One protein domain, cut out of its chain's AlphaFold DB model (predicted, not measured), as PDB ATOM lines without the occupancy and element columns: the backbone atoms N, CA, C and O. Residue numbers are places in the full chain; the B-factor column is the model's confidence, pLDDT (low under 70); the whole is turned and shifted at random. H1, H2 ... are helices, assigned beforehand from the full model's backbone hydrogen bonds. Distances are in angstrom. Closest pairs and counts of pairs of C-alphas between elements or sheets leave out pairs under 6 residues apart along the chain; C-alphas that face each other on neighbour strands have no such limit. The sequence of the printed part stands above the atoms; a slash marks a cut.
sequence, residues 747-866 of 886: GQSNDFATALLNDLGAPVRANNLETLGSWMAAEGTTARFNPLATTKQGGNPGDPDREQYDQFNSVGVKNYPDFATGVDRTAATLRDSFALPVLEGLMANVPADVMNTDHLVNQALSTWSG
ATOM      1  N   GLY A 747     190.593  63.684 135.743       46.84
ATOM      2  CA  GLY A 747     191.655  64.703 135.689       46.84
ATOM      3  C   GLY A 747     191.553  65.557 134.422       46.84
ATOM      4  O   GLY A 747     191.632  66.781 134.477       46.84
ATOM      5  N   GLN A 748     191.203  64.921 133.298       60.34
ATOM      6  CA  GLN A 748     190.922  65.627 132.048       60.34
ATOM      7  C   GLN A 748     189.711  66.563 132.137       60.34
ATOM      8  O   GLN A 748     189.655  67.520 131.372       60.34
ATOM      9  N   SER A 749     188.759  66.334 133.049       81.38
ATOM     10  CA  SER A 749     187.573  67.191 133.160       81.38
ATOM     11  C   SER A 749     187.944  68.594 133.653       81.38
ATOM     12  O   SER A 749     187.592  69.579 133.007       81.38
ATOM     13  N   ASN A 750     188.721  68.717 134.735       93.06
ATOM     14  CA  ASN A 750     189.108  70.037 135.253       93.06
ATOM     15  C   ASN A 750     190.089  70.769 134.330       93.06
ATOM     16  O   ASN A 750     189.952  71.982 134.142       93.06
ATOM     17  N   ASP A 751     191.024  70.048 133.711       95.25
ATOM     18  CA  ASP A 751     191.950  70.631 132.738       95.25
ATOM     19  C   ASP A 751     191.200  71.131 131.501       95.25
ATOM     20  O   ASP A 751     191.421  72.257 131.046       95.25
ATOM     21  N   PHE A 752     190.252  70.338 130.988       96.62
ATOM     22  CA  PHE A 752     189.406  70.728 129.862       96.62
ATOM     23  C   PHE A 752     188.526  71.928 130.205       96.62
ATOM     24  O   PHE A 752     188.487  72.883 129.433       96.62
ATOM     25  N   ALA A 753     187.865  71.928 131.368       97.44
ATOM     26  CA  ALA A 753     187.062  73.061 131.825       97.44
ATOM     27  C   ALA A 753     187.906  74.333 131.967       97.44
ATOM     28  O   ALA A 753     187.500  75.399 131.511       97.44
ATOM     29  N   THR A 754     189.104  74.226 132.545       97.81
ATOM     30  CA  THR A 754     190.026  75.356 132.708       97.81
ATOM     31  C   THR A 754     190.478  75.906 131.357       97.81
ATOM     32  O   THR A 754     190.416  77.115 131.129       97.81
ATOM     33  N   ALA A 755     190.890  75.033 130.436       97.50
ATOM     34  CA  ALA A 755     191.286  75.425 129.087       97.50
ATOM     35  C   ALA A 755     190.120  76.056 128.309       97.50
ATOM     36  O   ALA A 755     190.308  77.075 127.646       97.50
ATOM     37  N   LEU A 756     188.911  75.505 128.444       98.00
ATOM     38  CA  LEU A 756     187.695  76.035 127.837       98.00
ATOM     39  C   LEU A 756     187.339  77.425 128.368       98.00
ATOM     40  O   LEU A 756     187.073  78.324 127.575       98.00
ATOM     41  N   LEU A 757     187.366  77.633 129.686       98.19
ATOM     42  CA  LEU A 757     187.098  78.945 130.286       98.19
ATOM     43  C   LEU A 757     188.125  79.990 129.837       98.19
ATOM     44  O   LEU A 757     187.738  81.103 129.480       98.19
ATOM     45  N   ASN A 758     189.405  79.612 129.777       98.12
ATOM     46  CA  ASN A 758     190.464  80.477 129.264       98.12
ATOM     47  C   ASN A 758     190.245  80.849 127.791       98.12
ATOM     48  O   ASN A 758     190.362  82.026 127.456       98.12
ATOM     49  N   ASP A 759     189.884  79.891 126.925       97.81
ATOM     50  CA  ASP A 759     189.594  80.187 125.515       97.81
ATOM     51  C   ASP A 759     188.390  81.127 125.383       97.81
ATOM     52  O   ASP A 759     188.426  82.109 124.642       97.81
ATOM     53  N   LEU A 760     187.330  80.882 126.155       97.88
ATOM     54  CA  LEU A 760     186.142  81.732 126.172       97.88
ATOM     55  C   LEU A 760     186.414  83.141 126.711       97.88
ATOM     56  O   LEU A 760     185.643  84.042 126.400       97.88
ATOM     57  N   GLY A 761     187.482  83.350 127.487       98.06
ATOM     58  CA  GLY A 761     187.709  84.582 128.248       98.06
ATOM     59  C   GLY A 761     186.826  84.690 129.496       98.06
ATOM     60  O   GLY A 761     186.685  85.775 130.061       98.06
ATOM     61  N   ALA A 762     186.228  83.576 129.927       98.12
ATOM     62  CA  ALA A 762     185.437  83.490 131.145       98.12
ATOM     63  C   ALA A 762     186.358  83.284 132.365       98.12
ATOM     64  O   ALA A 762     187.401  82.634 132.265       98.12
ATOM     65  N   PRO A 763     186.003  83.810 133.549       98.06
ATOM     66  CA  PRO A 763     186.835  83.654 134.736       98.06
ATOM     67  C   PRO A 763     186.911  82.185 135.183       98.06
ATOM     68  O   PRO A 763     185.888  81.531 135.392       98.06
ATOM     69  N   VAL A 764     188.127  81.684 135.420       98.06
ATOM     70  CA  VAL A 764     188.371  80.353 136.002       98.06
ATOM     71  C   VAL A 764     188.102  80.401 137.509       98.06
ATOM     72  O   VAL A 764     188.979  80.687 138.324       98.06
ATOM     73  N   ARG A 765     186.840  80.211 137.890       97.62
ATOM     74  CA  ARG A 765     186.349  80.283 139.275       97.62
ATOM     75  C   ARG A 765     185.576  79.016 139.630       97.62
ATOM     76  O   ARG A 765     185.088  78.327 138.742       97.62
ATOM     77  N   ALA A 766     185.438  78.750 140.932       95.75
ATOM     78  CA  ALA A 766     184.799  77.539 141.456       95.75
ATOM     79  C   ALA A 766     183.415  77.278 140.838       95.75
ATOM     80  O   ALA A 766     183.206  76.193 140.320       95.75
ATOM     81  N   ASN A 767     182.536  78.287 140.777       95.69
ATOM     82  CA  ASN A 767     181.196  78.127 140.197       95.69
ATOM     83  C   ASN A 767     181.241  77.678 138.728       95.69
ATOM     84  O   ASN A 767     180.490  76.795 138.334       95.69
ATOM     85  N   ASN A 768     182.120  78.267 137.912       97.38
ATOM     86  CA  ASN A 768     182.255  77.904 136.500       97.38
ATOM     87  C   ASN A 768     182.861  76.510 136.311       97.38
ATOM     88  O   ASN A 768     182.414  75.763 135.444       97.38
ATOM     89  N   LEU A 769     183.867  76.161 137.118       96.38
ATOM     90  CA  LEU A 769     184.475  74.830 137.101       96.38
ATOM     91  C   LEU A 769     183.467  73.758 137.520       96.38
ATOM     92  O   LEU A 769     183.364  72.733 136.861       96.38
ATOM     93  N   GLU A 770     182.685  74.028 138.562       94.19
ATOM     94  CA  GLU A 770     181.605  73.163 139.029       94.19
ATOM     95  C   GLU A 770     180.503  73.024 137.968       94.19
ATOM     96  O   GLU A 770     180.120  71.909 137.627       94.19
ATOM     97  N   THR A 771     180.071  74.135 137.360       94.94
ATOM     98  CA  THR A 771     179.064  74.140 136.282       94.94
ATOM     99  C   THR A 771     179.511  73.284 135.094       94.94
ATOM    100  O   THR A 771     178.766  72.419 134.635       94.94
ATOM    101  N   LEU A 772     180.739  73.487 134.602       96.38
ATOM    102  CA  LEU A 772     181.281  72.700 133.491       96.38
ATOM    103  C   LEU A 772     181.525  71.242 133.891       96.38
ATOM    104  O   LEU A 772     181.231  70.349 133.102       96.38
ATOM    105  N   GLY A 773     182.024  70.994 135.104       95.31
ATOM    106  CA  GLY A 773     182.223  69.655 135.662       95.31
ATOM    107  C   GLY A 773     180.933  68.843 135.662       95.31
ATOM    108  O   GLY A 773     180.890  67.733 135.127       95.31
ATOM    109  N   SER A 774     179.856  69.428 136.177       91.94
ATOM    110  CA  SER A 774     178.536  68.800 136.189       91.94
ATOM    111  C   SER A 774     177.945  68.629 134.807       91.94
ATOM    112  O   SER A 774     177.325  67.603 134.547       91.94
ATOM    113  N   TRP A 775     178.166  69.578 133.899       94.81
ATOM    114  CA  TRP A 775     177.733  69.432 132.513       94.81
ATOM    115  C   TRP A 775     178.462  68.277 131.805       94.81
ATOM    116  O   TRP A 775     177.817  67.420 131.206       94.81
ATOM    117  N   MET A 776     179.785  68.174 131.936       95.56
ATOM    118  CA  MET A 776     180.553  67.055 131.371       95.56
ATOM    119  C   MET A 776     180.120  65.707 131.964       95.56
ATOM    120  O   MET A 776     179.988  64.724 131.234       95.56
ATOM    121  N   ALA A 777     179.826  65.664 133.267       92.69
ATOM    122  CA  ALA A 777     179.265  64.480 133.912       92.69
ATOM    123  C   ALA A 777     177.856  64.136 133.388       92.69
ATOM    124  O   ALA A 777     177.552  62.956 133.216       92.69
ATOM    125  N   ALA A 778     177.022  65.145 133.101       91.38
ATOM    126  CA  ALA A 778     175.696  64.986 132.488       91.38
ATOM    127  C   ALA A 778     175.775  64.312 131.123       91.38
ATOM    128  O   ALA A 778     175.007  63.401 130.820       91.38
ATOM    129  N   GLU A 779     176.688  64.818 130.293       93.75
ATOM    130  CA  GLU A 779     176.868  64.355 128.926       93.75
ATOM    131  C   GLU A 779     177.380  62.918 128.911       93.75
ATOM    132  O   GLU A 779     176.972  62.126 128.060       93.75
ATOM    133  N   GLY A 780     178.262  62.561 129.857       93.56
ATOM    134  CA  GLY A 780     178.722  61.184 130.060       93.56
ATOM    135  C   GLY A 780     179.317  60.548 128.798       93.56
ATOM    136  O   GLY A 780     179.301  59.326 128.633       93.56
ATOM    137  N   THR A 781     179.790  61.372 127.864       94.50
ATOM    138  CA  THR A 781     180.231  60.932 126.543       94.50
ATOM    139  C   THR A 781     181.641  60.353 126.599       94.50
ATOM    140  O   THR A 781     182.516  60.835 127.318       94.50
ATOM    141  N   THR A 782     181.889  59.319 125.793       95.50
ATOM    142  CA  THR A 782     183.229  58.742 125.591       95.50
ATOM    143  C   THR A 782     183.901  59.265 124.318       95.50
ATOM    144  O   THR A 782     184.913  58.722 123.875       95.50
ATOM    145  N   ALA A 783     183.353  60.330 123.719       95.44
ATOM    146  CA  ALA A 783     183.944  60.991 122.564       95.44
ATOM    147  C   ALA A 783     185.308  61.608 122.918       95.44
ATOM    148  O   ALA A 783     185.446  62.395 123.859       95.44
ATOM    149  N   ARG A 784     186.333  61.262 122.137       95.12
ATOM    150  CA  ARG A 784     187.721  61.655 122.388       95.12
ATOM    151  C   ARG A 784     187.879  63.178 122.324       95.12
ATOM    152  O   ARG A 784     187.548  63.791 121.308       95.12
ATOM    153  N   PHE A 785     188.419  63.751 123.406       95.94
ATOM    154  CA  PHE A 785     188.612  65.195 123.618       95.94
ATOM    155  C   PHE A 785     187.333  66.030 123.439       95.94
ATOM    156  O   PHE A 785     187.398  67.191 123.049       95.94
ATOM    157  N   ASN A 786     186.160  65.444 123.692       96.69
ATOM    158  CA  ASN A 786     184.876  66.118 123.526       96.69
ATOM    159  C   ASN A 786     183.916  65.816 124.689       96.69
ATOM    160  O   ASN A 786     182.857  65.227 124.467       96.69
ATOM    161  N   PRO A 787     184.269  66.196 125.931       96.62
ATOM    162  CA  PRO A 787     183.495  65.836 127.118       96.62
ATOM    163  C   PRO A 787     182.118  66.518 127.188       96.62
ATOM    164  O   PRO A 787     181.263  66.060 127.935       96.62
ATOM    165  N   LEU A 788     181.871  67.565 126.389       96.50
ATOM    166  CA  LEU A 788     180.564  68.229 126.270       96.50
ATOM    167  C   LEU A 788     179.730  67.751 125.065       96.50
ATOM    168  O   LEU A 788     178.749  68.389 124.700       96.50
ATOM    169  N   ALA A 789     180.125  66.653 124.409       96.25
ATOM    170  CA  ALA A 789     179.407  66.059 123.274       96.25
ATOM    171  C   ALA A 789     179.129  67.029 122.101       96.25
ATOM    172  O   ALA A 789     178.163  66.889 121.351       96.25
ATOM    173  N   THR A 790     180.023  67.990 121.879       95.62
ATOM    174  CA  THR A 790     179.928  68.982 120.809       95.62
ATOM    175  C   THR A 790     179.825  68.321 119.422       95.62
ATOM    176  O   THR A 790     180.593  67.417 119.081       95.62
ATOM    177  N   THR A 791     178.915  68.809 118.575       95.06
ATOM    178  CA  THR A 791     178.721  68.333 117.184       95.06
ATOM    179  C   THR A 791     179.396  69.217 116.127       95.06
ATOM    180  O   THR A 791     179.394  68.900 114.932       95.06
ATOM    181  N   LYS A 792     179.989  70.339 116.552       93.38
ATOM    182  CA  LYS A 792     180.679  71.308 115.698       93.38
ATOM    183  C   LYS A 792     181.774  70.623 114.892       93.38
ATOM    184  O   LYS A 792     182.678  69.987 115.423       93.38
ATOM    185  N   GLN A 793     181.692  70.755 113.574       90.06
ATOM    186  CA  GLN A 793     182.765  70.294 112.701       90.06
ATOM    187  C   GLN A 793     184.034  71.096 113.008       90.06
ATOM    188  O   GLN A 793     183.970  72.314 113.217       90.06
ATOM    189  N   GLY A 794     185.182  70.422 113.049       76.31
ATOM    190  CA  GLY A 794     186.445  71.138 113.116       76.31
ATOM    191  C   GLY A 794     186.818  71.793 111.783       76.31
ATOM    192  O   GLY A 794     186.097  71.667 110.793       76.31
ATOM    193  N   GLY A 795     187.924  72.532 111.779       64.06
ATOM    194  CA  GLY A 795     188.345  73.402 110.680       64.06
ATOM    195  C   GLY A 795     187.527  74.696 110.534       64.06
ATOM    196  O   GLY A 795     186.344  74.769 110.880       64.06
ATOM    197  N   ASN A 796     188.149  75.768 110.049       65.56
ATOM    198  CA  ASN A 796     187.398  76.944 109.603       65.56
ATOM    199  C   ASN A 796     186.571  76.589 108.352       65.56
ATOM    200  O   ASN A 796     186.906  75.647 107.633       65.56
ATOM    201  N   PRO A 797     185.485  77.312 108.026       56.94
ATOM    202  CA  PRO A 797     184.845  77.169 106.722       56.94
ATOM    203  C   PRO A 797     185.879  77.364 105.596       56.94
ATOM    204  O   PRO A 797     186.356  78.474 105.383       56.94
ATOM    205  N   GLY A 798     186.235  76.279 104.900       62.72
ATOM    206  CA  GLY A 798     187.299  76.261 103.888       62.72
ATOM    207  C   GLY A 798     188.503  75.381 104.236       62.72
ATOM    208  O   GLY A 798     189.309  75.128 103.345       62.72
ATOM    209  N   ASP A 799     188.606  74.876 105.469       69.19
ATOM    210  CA  ASP A 799     189.620  73.877 105.809       69.19
ATOM    211  C   ASP A 799     189.337  72.561 105.073       69.19
ATOM    212  O   ASP A 799     188.220  72.034 105.176       69.19
ATOM    213  N   PRO A 800     190.328  71.992 104.362       63.72
ATOM    214  CA  PRO A 800     190.186  70.698 103.697       63.72
ATOM    215  C   PRO A 800     189.920  69.553 104.690       63.72
ATOM    216  O   PRO A 800     189.381  68.517 104.303       63.72
ATOM    217  N   ASP A 801     190.215  69.768 105.973       63.34
ATOM    218  CA  ASP A 801     190.080  68.772 107.036       63.34
ATOM    219  C   ASP A 801     188.742  68.879 107.794       63.34
ATOM    220  O   ASP A 801     188.493  68.157 108.757       63.34
ATOM    221  N   ARG A 802     187.818  69.737 107.336       68.88
ATOM    222  CA  ARG A 802     186.503  69.942 107.969       68.88
ATOM    223  C   ARG A 802     185.661  68.665 108.087       68.88
ATOM    224  O   ARG A 802     184.877  68.511 109.026       68.88
ATOM    225  N   GLU A 803     185.817  67.747 107.138       70.31
ATOM    226  CA  GLU A 803     185.141  66.444 107.144       70.31
ATOM    227  C   GLU A 803     185.931  65.350 107.880       70.31
ATOM    228  O   GLU A 803     185.394  64.264 108.087       70.31
ATOM    229  N   GLN A 804     187.173  65.614 108.305       68.19
ATOM    230  CA  GLN A 804     188.090  64.577 108.799       68.19
ATOM    231  C   GLN A 804     187.884  64.175 110.258       68.19
ATOM    232  O   GLN A 804     188.466  63.187 110.700       68.19
ATOM    233  N   TYR A 805     187.065  64.895 111.024       82.94
ATOM    234  CA  TYR A 805     186.790  64.489 112.400       82.94
ATOM    235  C   TYR A 805     185.809  63.323 112.410       82.94
ATOM    236  O   TYR A 805     184.624  63.493 112.081       82.94
ATOM    237  N   ASP A 806     186.320  62.160 112.816       83.69
ATOM    238  CA  ASP A 806     185.554  60.934 112.995       83.69
ATOM    239  C   ASP A 806     184.286  61.236 113.800       83.69
ATOM    240  O   ASP A 806     184.328  61.750 114.923       83.69
ATOM    241  N   GLN A 807     183.128  60.937 113.208       91.44
ATOM    242  CA  GLN A 807     181.869  60.975 113.942       91.44
ATOM    243  C   GLN A 807     181.904  59.877 115.000       91.44
ATOM    244  O   GLN A 807     182.059  58.702 114.678       91.44
ATOM    245  N   PHE A 808     181.758  60.270 116.260       93.69
ATOM    246  CA  PHE A 808     181.654  59.358 117.388       93.69
ATOM    247  C   PHE A 808     180.336  58.573 117.341       93.69
ATOM    248  O   PHE A 808     180.319  57.372 117.598       93.69
ATOM    249  N   ASN A 809     179.229  59.228 116.976       93.06
ATOM    250  CA  ASN A 809     177.907  58.604 116.915       93.06
ATOM    251  C   ASN A 809     177.038  59.156 115.768       93.06
ATOM    252  O   ASN A 809     177.411  60.094 115.062       93.06
ATOM    253  N   SER A 810     175.852  58.567 115.586       93.44
ATOM    254  CA  SER A 810     174.910  58.916 114.513       93.44
ATOM    255  C   SER A 810     174.251  60.291 114.660       93.44
ATOM    256  O   SER A 810     173.721  60.802 113.676       93.44
ATOM    257  N   VAL A 811     174.282  60.899 115.852       91.50
ATOM    258  CA  VAL A 811     173.769  62.263 116.079       91.50
ATOM    259  C   VAL A 811     174.811  63.341 115.749       91.50
ATOM    260  O   VAL A 811     174.508  64.529 115.792       91.50
ATOM    261  N   GLY A 812     176.021  62.934 115.349       93.50
ATOM    262  CA  GLY A 812     177.053  63.826 114.830       93.50
ATOM    263  C   GLY A 812     178.053  64.332 115.866       93.50
ATOM    264  O   GLY A 812     178.846  65.212 115.522       93.50
ATOM    265  N   VAL A 813     178.064  63.778 117.089       95.44
ATOM    266  CA  VAL A 813     179.123  64.052 118.080       95.44
ATOM    267  C   VAL A 813     180.472  63.710 117.456       95.44
ATOM    268  O   VAL A 813     180.593  62.715 116.738       95.44
ATOM    269  N   LYS A 814     181.482  64.547 117.681       94.12
ATOM    270  CA  LYS A 814     182.803  64.409 117.055       94.12
ATOM    271  C   LYS A 814     183.837  63.839 118.015       94.12
ATOM    272  O   LYS A 814     183.838  64.187 119.190       94.12
ATOM    273  N   ASN A 815     184.741  63.017 117.492       94.50
ATOM    274  CA  ASN A 815     186.039  62.772 118.108       94.50
ATOM    275  C   ASN A 815     187.026  63.808 117.568       94.50
ATOM    276  O   ASN A 815     187.225  63.896 116.354       94.50
ATOM    277  N   TYR A 816     187.674  64.562 118.450       94.06
ATOM    278  CA  TYR A 816     188.730  65.488 118.042       94.06
ATOM    279  C   TYR A 816     190.105  64.784 118.071       94.06
ATOM    280  O   TYR A 816     190.259  63.740 118.722       94.06
ATOM    281  N   PRO A 817     191.091  65.254 117.284       92.25
ATOM    282  CA  PRO A 817     192.405  64.622 117.166       92.25
ATOM    283  C   PRO A 817     193.277  64.867 118.397       92.25
ATOM    284  O   PRO A 817     194.069  63.998 118.748       92.25
ATOM    285  N   ASP A 818     193.096  66.008 119.058       93.19
ATOM    286  CA  ASP A 818     193.846  66.425 120.237       93.19
ATOM    287  C   ASP A 818     192.985  67.297 121.166       93.19
ATOM    288  O   ASP A 818     191.896  67.762 120.808       93.19
ATOM    289  N   PHE A 819     193.490  67.485 122.386       95.00
ATOM    290  CA  PHE A 819     192.852  68.263 123.444       95.00
ATOM    291  C   PHE A 819     192.592  69.720 123.031       95.00
ATOM    292  O   PHE A 819     191.492  70.228 123.244       95.00
ATOM    293  N   ALA A 820     193.566  70.378 122.392       94.56
ATOM    294  CA  ALA A 820     193.457  71.781 121.986       94.56
ATOM    295  C   ALA A 820     192.342  71.992 120.949       94.56
ATOM    296  O   ALA A 820     191.548  72.923 121.071       94.56
ATOM    297  N   THR A 821     192.224  71.083 119.980       93.62
ATOM    298  CA  THR A 821     191.130  71.072 119.005       93.62
ATOM    299  C   THR A 821     189.786  70.846 119.694       93.62
ATOM    300  O   THR A 821     188.800  71.494 119.349       93.62
ATOM    301  N   GLY A 822     189.726  69.962 120.692       95.12
ATOM    302  CA  GLY A 822     188.516  69.739 121.485       95.12
ATOM    303  C   GLY A 822     188.020  70.989 122.213       95.12
ATOM    304  O   GLY A 822     186.828  71.314 122.163       95.12
ATOM    305  N   VAL A 823     188.949  71.718 122.835       96.94
ATOM    306  CA  VAL A 823     188.687  72.990 123.518       96.94
ATOM    307  C   VAL A 823     188.221  74.060 122.526       96.94
ATOM    308  O   VAL A 823     187.131  74.603 122.708       96.94
ATOM    309  N   ASP A 824     188.972  74.294 121.441       95.19
ATOM    310  CA  ASP A 824     188.640  75.261 120.379       95.19
ATOM    311  C   ASP A 824     187.222  75.037 119.833       95.19
ATOM    312  O   ASP A 824     186.424  75.967 119.704       95.19
ATOM    313  N   ARG A 825     186.849  73.778 119.568       94.62
ATOM    314  CA  ARG A 825     185.535  73.462 118.988       94.62
ATOM    315  C   ARG A 825     184.390  73.556 119.962       94.62
ATOM    316  O   ARG A 825     183.307  74.010 119.579       94.62
ATOM    317  N   THR A 826     184.620  73.189 121.210       96.44
ATOM    318  CA  THR A 826     183.620  73.384 122.256       96.44
ATOM    319  C   THR A 826     183.391  74.877 122.493       96.44
ATOM    320  O   THR A 826     182.247  75.331 122.490       96.44
ATOM    321  N   ALA A 827     184.458  75.676 122.542       97.19
ATOM    322  CA  ALA A 827     184.367  77.126 122.664       97.19
ATOM    323  C   ALA A 827     183.678  77.778 121.454       97.19
ATOM    324  O   ALA A 827     182.803  78.629 121.611       97.19
ATOM    325  N   ALA A 828     184.001  77.346 120.231       95.38
ATOM    326  CA  ALA A 828     183.334  77.802 119.011       95.38
ATOM    327  C   ALA A 828     181.829  77.487 118.996       95.38
ATOM    328  O   ALA A 828     181.065  78.208 118.360       95.38
ATOM    329  N   THR A 829     181.402  76.428 119.684       95.94
ATOM    330  CA  THR A 829     179.981  76.069 119.818       95.94
ATOM    331  C   THR A 829     179.292  76.932 120.862       95.94
ATOM    332  O   THR A 829     178.206  77.437 120.608       95.94
ATOM    333  N   LEU A 830     179.946  77.186 121.997       96.69
ATOM    334  CA  LEU A 830     179.429  78.092 123.028       96.69
ATOM    335  C   LEU A 830     179.318  79.549 122.548       96.69
ATOM    336  O   LEU A 830     178.502  80.308 123.063       96.69
ATOM    337  N   ARG A 831     180.088  79.935 121.525       96.44
ATOM    338  CA  ARG A 831     179.975  81.237 120.844       96.44
ATOM    339  C   ARG A 831     178.867  81.299 119.784       96.44
ATOM    340  O   ARG A 831     178.605  82.383 119.262       96.44
ATOM    341  N   ASP A 832     178.224  80.184 119.433       95.44
ATOM    342  CA  ASP A 832     177.085  80.210 118.511       95.44
ATOM    343  C   ASP A 832     175.866  80.869 119.167       95.44
ATOM    344  O   ASP A 832     175.657  80.797 120.376       95.44
ATOM    345  N   SER A 833     174.996  81.469 118.348       94.81
ATOM    346  CA  SER A 833     173.868  82.279 118.829       94.81
ATOM    347  C   SER A 833     172.917  81.549 119.780       94.81
ATOM    348  O   SER A 833     172.291  82.193 120.614       94.81
ATOM    349  N   PHE A 834     172.773  80.225 119.649       95.25
ATOM    350  CA  PHE A 834     171.885  79.440 120.510       95.25
ATOM    351  C   PHE A 834     172.481  79.176 121.901       95.25
ATOM    352  O   PHE A 834     171.722  78.934 122.829       95.25
ATOM    353  N   ALA A 835     173.809  79.225 122.042       96.00
ATOM    354  CA  ALA A 835     174.526  78.947 123.284       96.00
ATOM    355  C   ALA A 835     174.957  80.222 124.031       96.00
ATOM    356  O   ALA A 835     175.484  80.132 125.139       96.00
ATOM    357  N   LEU A 836     174.687  81.409 123.466       96.38
ATOM    358  CA  LEU A 836     175.015  82.697 124.085       96.38
ATOM    359  C   LEU A 836     174.526  82.840 125.537       96.38
ATOM    360  O   LEU A 836     175.326  83.303 126.340       96.38
ATOM    361  N   PRO A 837     173.311  82.401 125.931       96.38
ATOM    362  CA  PRO A 837     172.886  82.496 127.332       96.38
ATOM    363  C   PRO A 837     173.788  81.713 128.296       96.38
ATOM    364  O   PRO A 837     174.101  82.183 129.386       96.38
ATOM    365  N   VAL A 838     174.264  80.533 127.878       96.00
ATOM    366  CA  VAL A 838     175.210  79.728 128.666       96.00
ATOM    367  C   VAL A 838     176.556  80.441 128.760       96.00
ATOM    368  O   VAL A 838     177.137  80.540 129.840       96.00
ATOM    369  N   LEU A 839     177.042  80.983 127.640       97.38
ATOM    370  CA  LEU A 839     178.283  81.753 127.611       97.38
ATOM    371  C   LEU A 839     178.208  83.000 128.504       97.38
ATOM    372  O   LEU A 839     179.152  83.272 129.239       97.38
ATOM    373  N   GLU A 840     177.100  83.740 128.479       97.06
ATOM    374  CA  GLU A 840     176.867  84.905 129.339       97.06
ATOM    375  C   GLU A 840     176.871  84.518 130.823       97.06
ATOM    376  O   GLU A 840     177.525  85.188 131.627       97.06
ATOM    377  N   GLY A 841     176.234  83.397 131.179       96.50
ATOM    378  CA  GLY A 841     176.284  82.841 132.531       96.50
ATOM    379  C   GLY A 841     177.713  82.520 132.980       96.50
ATOM    380  O   GLY A 841     178.125  82.929 134.070       96.50
ATOM    381  N   LEU A 842     178.496  81.850 132.126       97.50
ATOM    382  CA  LEU A 842     179.899  81.525 132.406       97.50
ATOM    383  C   LEU A 842     180.757  82.795 132.532       97.50
ATOM    384  O   LEU A 842     181.552  82.926 133.462       97.50
ATOM    385  N   MET A 843     180.571  83.779 131.650       98.12
ATOM    386  CA  MET A 843     181.274  85.069 131.706       98.12
ATOM    387  C   MET A 843     180.991  85.827 133.008       98.12
ATOM    388  O   MET A 843     181.897  86.420 133.597       98.12
ATOM    389  N   ALA A 844     179.749  85.773 133.487       97.44
ATOM    390  CA  ALA A 844     179.325  86.399 134.733       97.44
ATOM    391  C   ALA A 844     179.632  85.553 135.988       97.44
ATOM    392  O   ALA A 844     179.397  86.020 137.105       97.44
ATOM    393  N   ASN A 845     180.202  84.348 135.835       97.06
ATOM    394  CA  ASN A 845     180.448  83.399 136.928       97.06
ATOM    395  C   ASN A 845     179.177  83.105 137.749       97.06
ATOM    396  O   ASN A 845     179.202  83.058 138.988       97.06
ATOM    397  N   VAL A 846     178.052  82.968 137.048       95.81
ATOM    398  CA  VAL A 846     176.757  82.652 137.649       95.81
ATOM    399  C   VAL A 846     176.784  81.186 138.107       95.81
ATOM    400  O   VAL A 846     177.198  80.326 137.338       95.81
ATOM    401  N   PRO A 847     176.401  80.875 139.355       92.56
ATOM    402  CA  PRO A 847     176.228  79.495 139.810       92.56
ATOM    403  C   PRO A 847     175.271  78.678 138.921       92.56
ATOM    404  O   PRO A 847     174.296  79.226 138.403       92.56
ATOM    405  N   ALA A 848     175.518  77.373 138.765       90.38
ATOM    406  CA  ALA A 848     174.711  76.491 137.913       90.38
ATOM    407  C   ALA A 848     173.219  76.475 138.295       90.38
ATOM    408  O   ALA A 848     172.360  76.510 137.418       90.38
ATOM    409  N   ASP A 849     172.903  76.485 139.592       90.12
ATOM    410  CA  ASP A 849     171.532  76.537 140.114       90.12
ATOM    411  C   ASP A 849     170.806  77.820 139.689       90.12
ATOM    412  O   ASP A 849     169.637  77.780 139.308       90.12
ATOM    413  N   VAL A 850     171.510  78.953 139.676       90.12
ATOM    414  CA  VAL A 850     170.969  80.221 139.181       90.12
ATOM    415  C   VAL A 850     170.794  80.172 137.664       90.12
ATOM    416  O   VAL A 850     169.741  80.579 137.173       90.12
ATOM    417  N   MET A 851     171.759  79.621 136.918       88.56
ATOM    418  CA  MET A 851     171.614  79.444 135.468       88.56
ATOM    419  C   MET A 851     170.409  78.554 135.115       88.56
ATOM    420  O   MET A 851     169.682  78.870 134.181       88.56
ATOM    421  N   ASN A 852     170.134  77.511 135.903       88.62
ATOM    422  CA  ASN A 852     168.988  76.612 135.714       88.62
ATOM    423  C   ASN A 852     167.627  77.292 135.906       88.62
ATOM    424  O   ASN A 852     166.608  76.823 135.394       88.62
ATOM    425  N   THR A 853     167.575  78.404 136.644       86.00
ATOM    426  CA  THR A 853     166.343  79.200 136.760       86.00
ATOM    427  C   THR A 853     166.110  80.117 135.562       86.00
ATOM    428  O   THR A 853     164.995  80.614 135.380       86.00
ATOM    429  N   ASP A 854     167.121  80.318 134.713       87.56
ATOM    430  CA  ASP A 854     166.992  81.119 133.507       87.56
ATOM    431  C   ASP A 854     166.477  80.275 132.336       87.56
ATOM    432  O   ASP A 854     167.158  79.423 131.765       87.56
ATOM    433  N   HIS A 855     165.252  80.577 131.912       83.38
ATOM    434  CA  HIS A 855     164.627  79.960 130.747       83.38
ATOM    435  C   HIS A 855     165.472  80.020 129.458       83.38
ATOM    436  O   HIS A 855     165.333  79.129 128.619       83.38
ATOM    437  N   LEU A 856     166.333  81.031 129.279       84.56
ATOM    438  CA  LEU A 856     167.188  81.154 128.096       84.56
ATOM    439  C   LEU A 856     168.345  80.158 128.128       84.56
ATOM    440  O   LEU A 856     168.644  79.538 127.105       84.56
ATOM    441  N   VAL A 857     168.957  79.958 129.296       86.25
ATOM    442  CA  VAL A 857     169.954  78.899 129.507       86.25
ATOM    443  C   VAL A 857     169.300  77.545 129.261       86.25
ATOM    444  O   VAL A 857     169.826  76.736 128.502       86.25
ATOM    445  N   ASN A 858     168.104  77.328 129.801       88.00
ATOM    446  CA  ASN A 858     167.395  76.062 129.635       88.00
ATOM    447  C   ASN A 858     167.053  75.774 128.166       88.00
ATOM    448  O   ASN A 858     167.162  74.639 127.695       88.00
ATOM    449  N   GLN A 859     166.687  76.809 127.404       90.31
ATOM    450  CA  GLN A 859     166.470  76.706 125.962       90.31
ATOM    451  C   GLN A 859     167.771  76.400 125.200       90.31
ATOM    452  O   GLN A 859     167.763  75.593 124.262       90.31
ATOM    453  N   ALA A 860     168.884  77.018 125.598       90.94
ATOM    454  CA  ALA A 860     170.203  76.763 125.030       90.94
ATOM    455  C   ALA A 860     170.652  75.312 125.276       90.94
ATOM    456  O   ALA A 860     171.026  74.623 124.325       90.94
ATOM    457  N   LEU A 861     170.524  74.819 126.512       90.19
ATOM    458  CA  LEU A 861     170.848  73.439 126.889       90.19
ATOM    459  C   LEU A 861     169.951  72.425 126.179       90.19
ATOM    460  O   LEU A 861     170.452  71.452 125.630       90.19
ATOM    461  N   SER A 862     168.649  72.700 126.073       91.25
ATOM    462  CA  SER A 862     167.727  71.847 125.315       91.25
ATOM    463  C   SER A 862     168.121  71.731 123.838       91.25
ATOM    464  O   SER A 862     168.014  70.661 123.237       91.25
ATOM    465  N   THR A 863     168.613  72.824 123.248       91.56
ATOM    466  CA  THR A 863     169.114  72.827 121.868       91.56
ATOM    467  C   THR A 863     170.418  72.038 121.754       91.56
ATOM    468  O   THR A 863     170.589  71.284 120.796       91.56
ATOM    469  N   TRP A 864     171.310  72.178 122.737       92.00
ATOM    470  CA  TRP A 864     172.580  71.458 122.804       92.00
ATOM    471  C   TRP A 864     172.382  69.944 122.915       92.00
ATOM    472  O   TRP A 864     172.900  69.183 122.101       92.00
ATOM    473  N   SER A 865     171.569  69.505 123.876       90.25
ATOM    474  CA  SER A 865     171.367  68.096 124.217       90.25
ATOM    475  C   SER A 865     170.399  67.364 123.277       90.25
ATOM    476  O   SER A 865     169.998  66.231 123.553       90.25
ATOM    477  N   GLY A 866     169.901  68.032 122.228       85.94
ATOM    478  CA  GLY A 866     168.825  67.508 121.382       85.94
ATOM    479  C   GLY A 866     167.532  67.204 122.155       85.94
ATOM    480  O   GLY A 866     166.792  66.298 121.776       85.94
TER     481      GLY A 866
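AT A GLANCE: This is residues 747 to 866 of the 886 residues of an uncharacterized protein of Candidatus Pacearchaeota archaeon (UniProt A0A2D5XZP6). Six crossed helices form a body in which H1 packs on H2 and H3, and H6 packs on H4; the long loop around Pro 800 makes the end of the longest axis opposite H5. The 120 printed residues, with six named helices and no named strand, are all helix in class and compact, with a radius of gyration of the C-alphas of 13.6 A and spans of 40 by 28 by 26 A.

IN THESE COORDINATES: Find C-alpha 747 at (191.655, 64.703, 135.689); from there H1 runs 20.3 A to residue 760. Next come H2, residues 766 to 779, 19.8 A, and H3, residues 819 to 830, 16.6 A. H4, residues 836 to 843, and H5, residues 848 to 853, precede H6, residues 855 to 864, which ends at (172.580, 71.458, 122.804).

HOW THE PARTS SIT: Look at Leu 756 and Val 823, the closest C-alphas of H1 and H3, which touch at 5.4 A. H1 touches H2, closest C-alphas Ala 753 and Leu 772, 6.0 A, at a steep tilt of 65 degrees, opposite ways. H4 touches H6, closest C-alphas Pro 837 and Val 857, 5.1 A. In all six helices every O i to N i+4 pair is within hydrogen-bond range.

THE WHOLE: The printed part has no cut; the link from H2 to H3 is long, and pLDDT is under 70 at residues 747 to 748, 795 to 802 and 804.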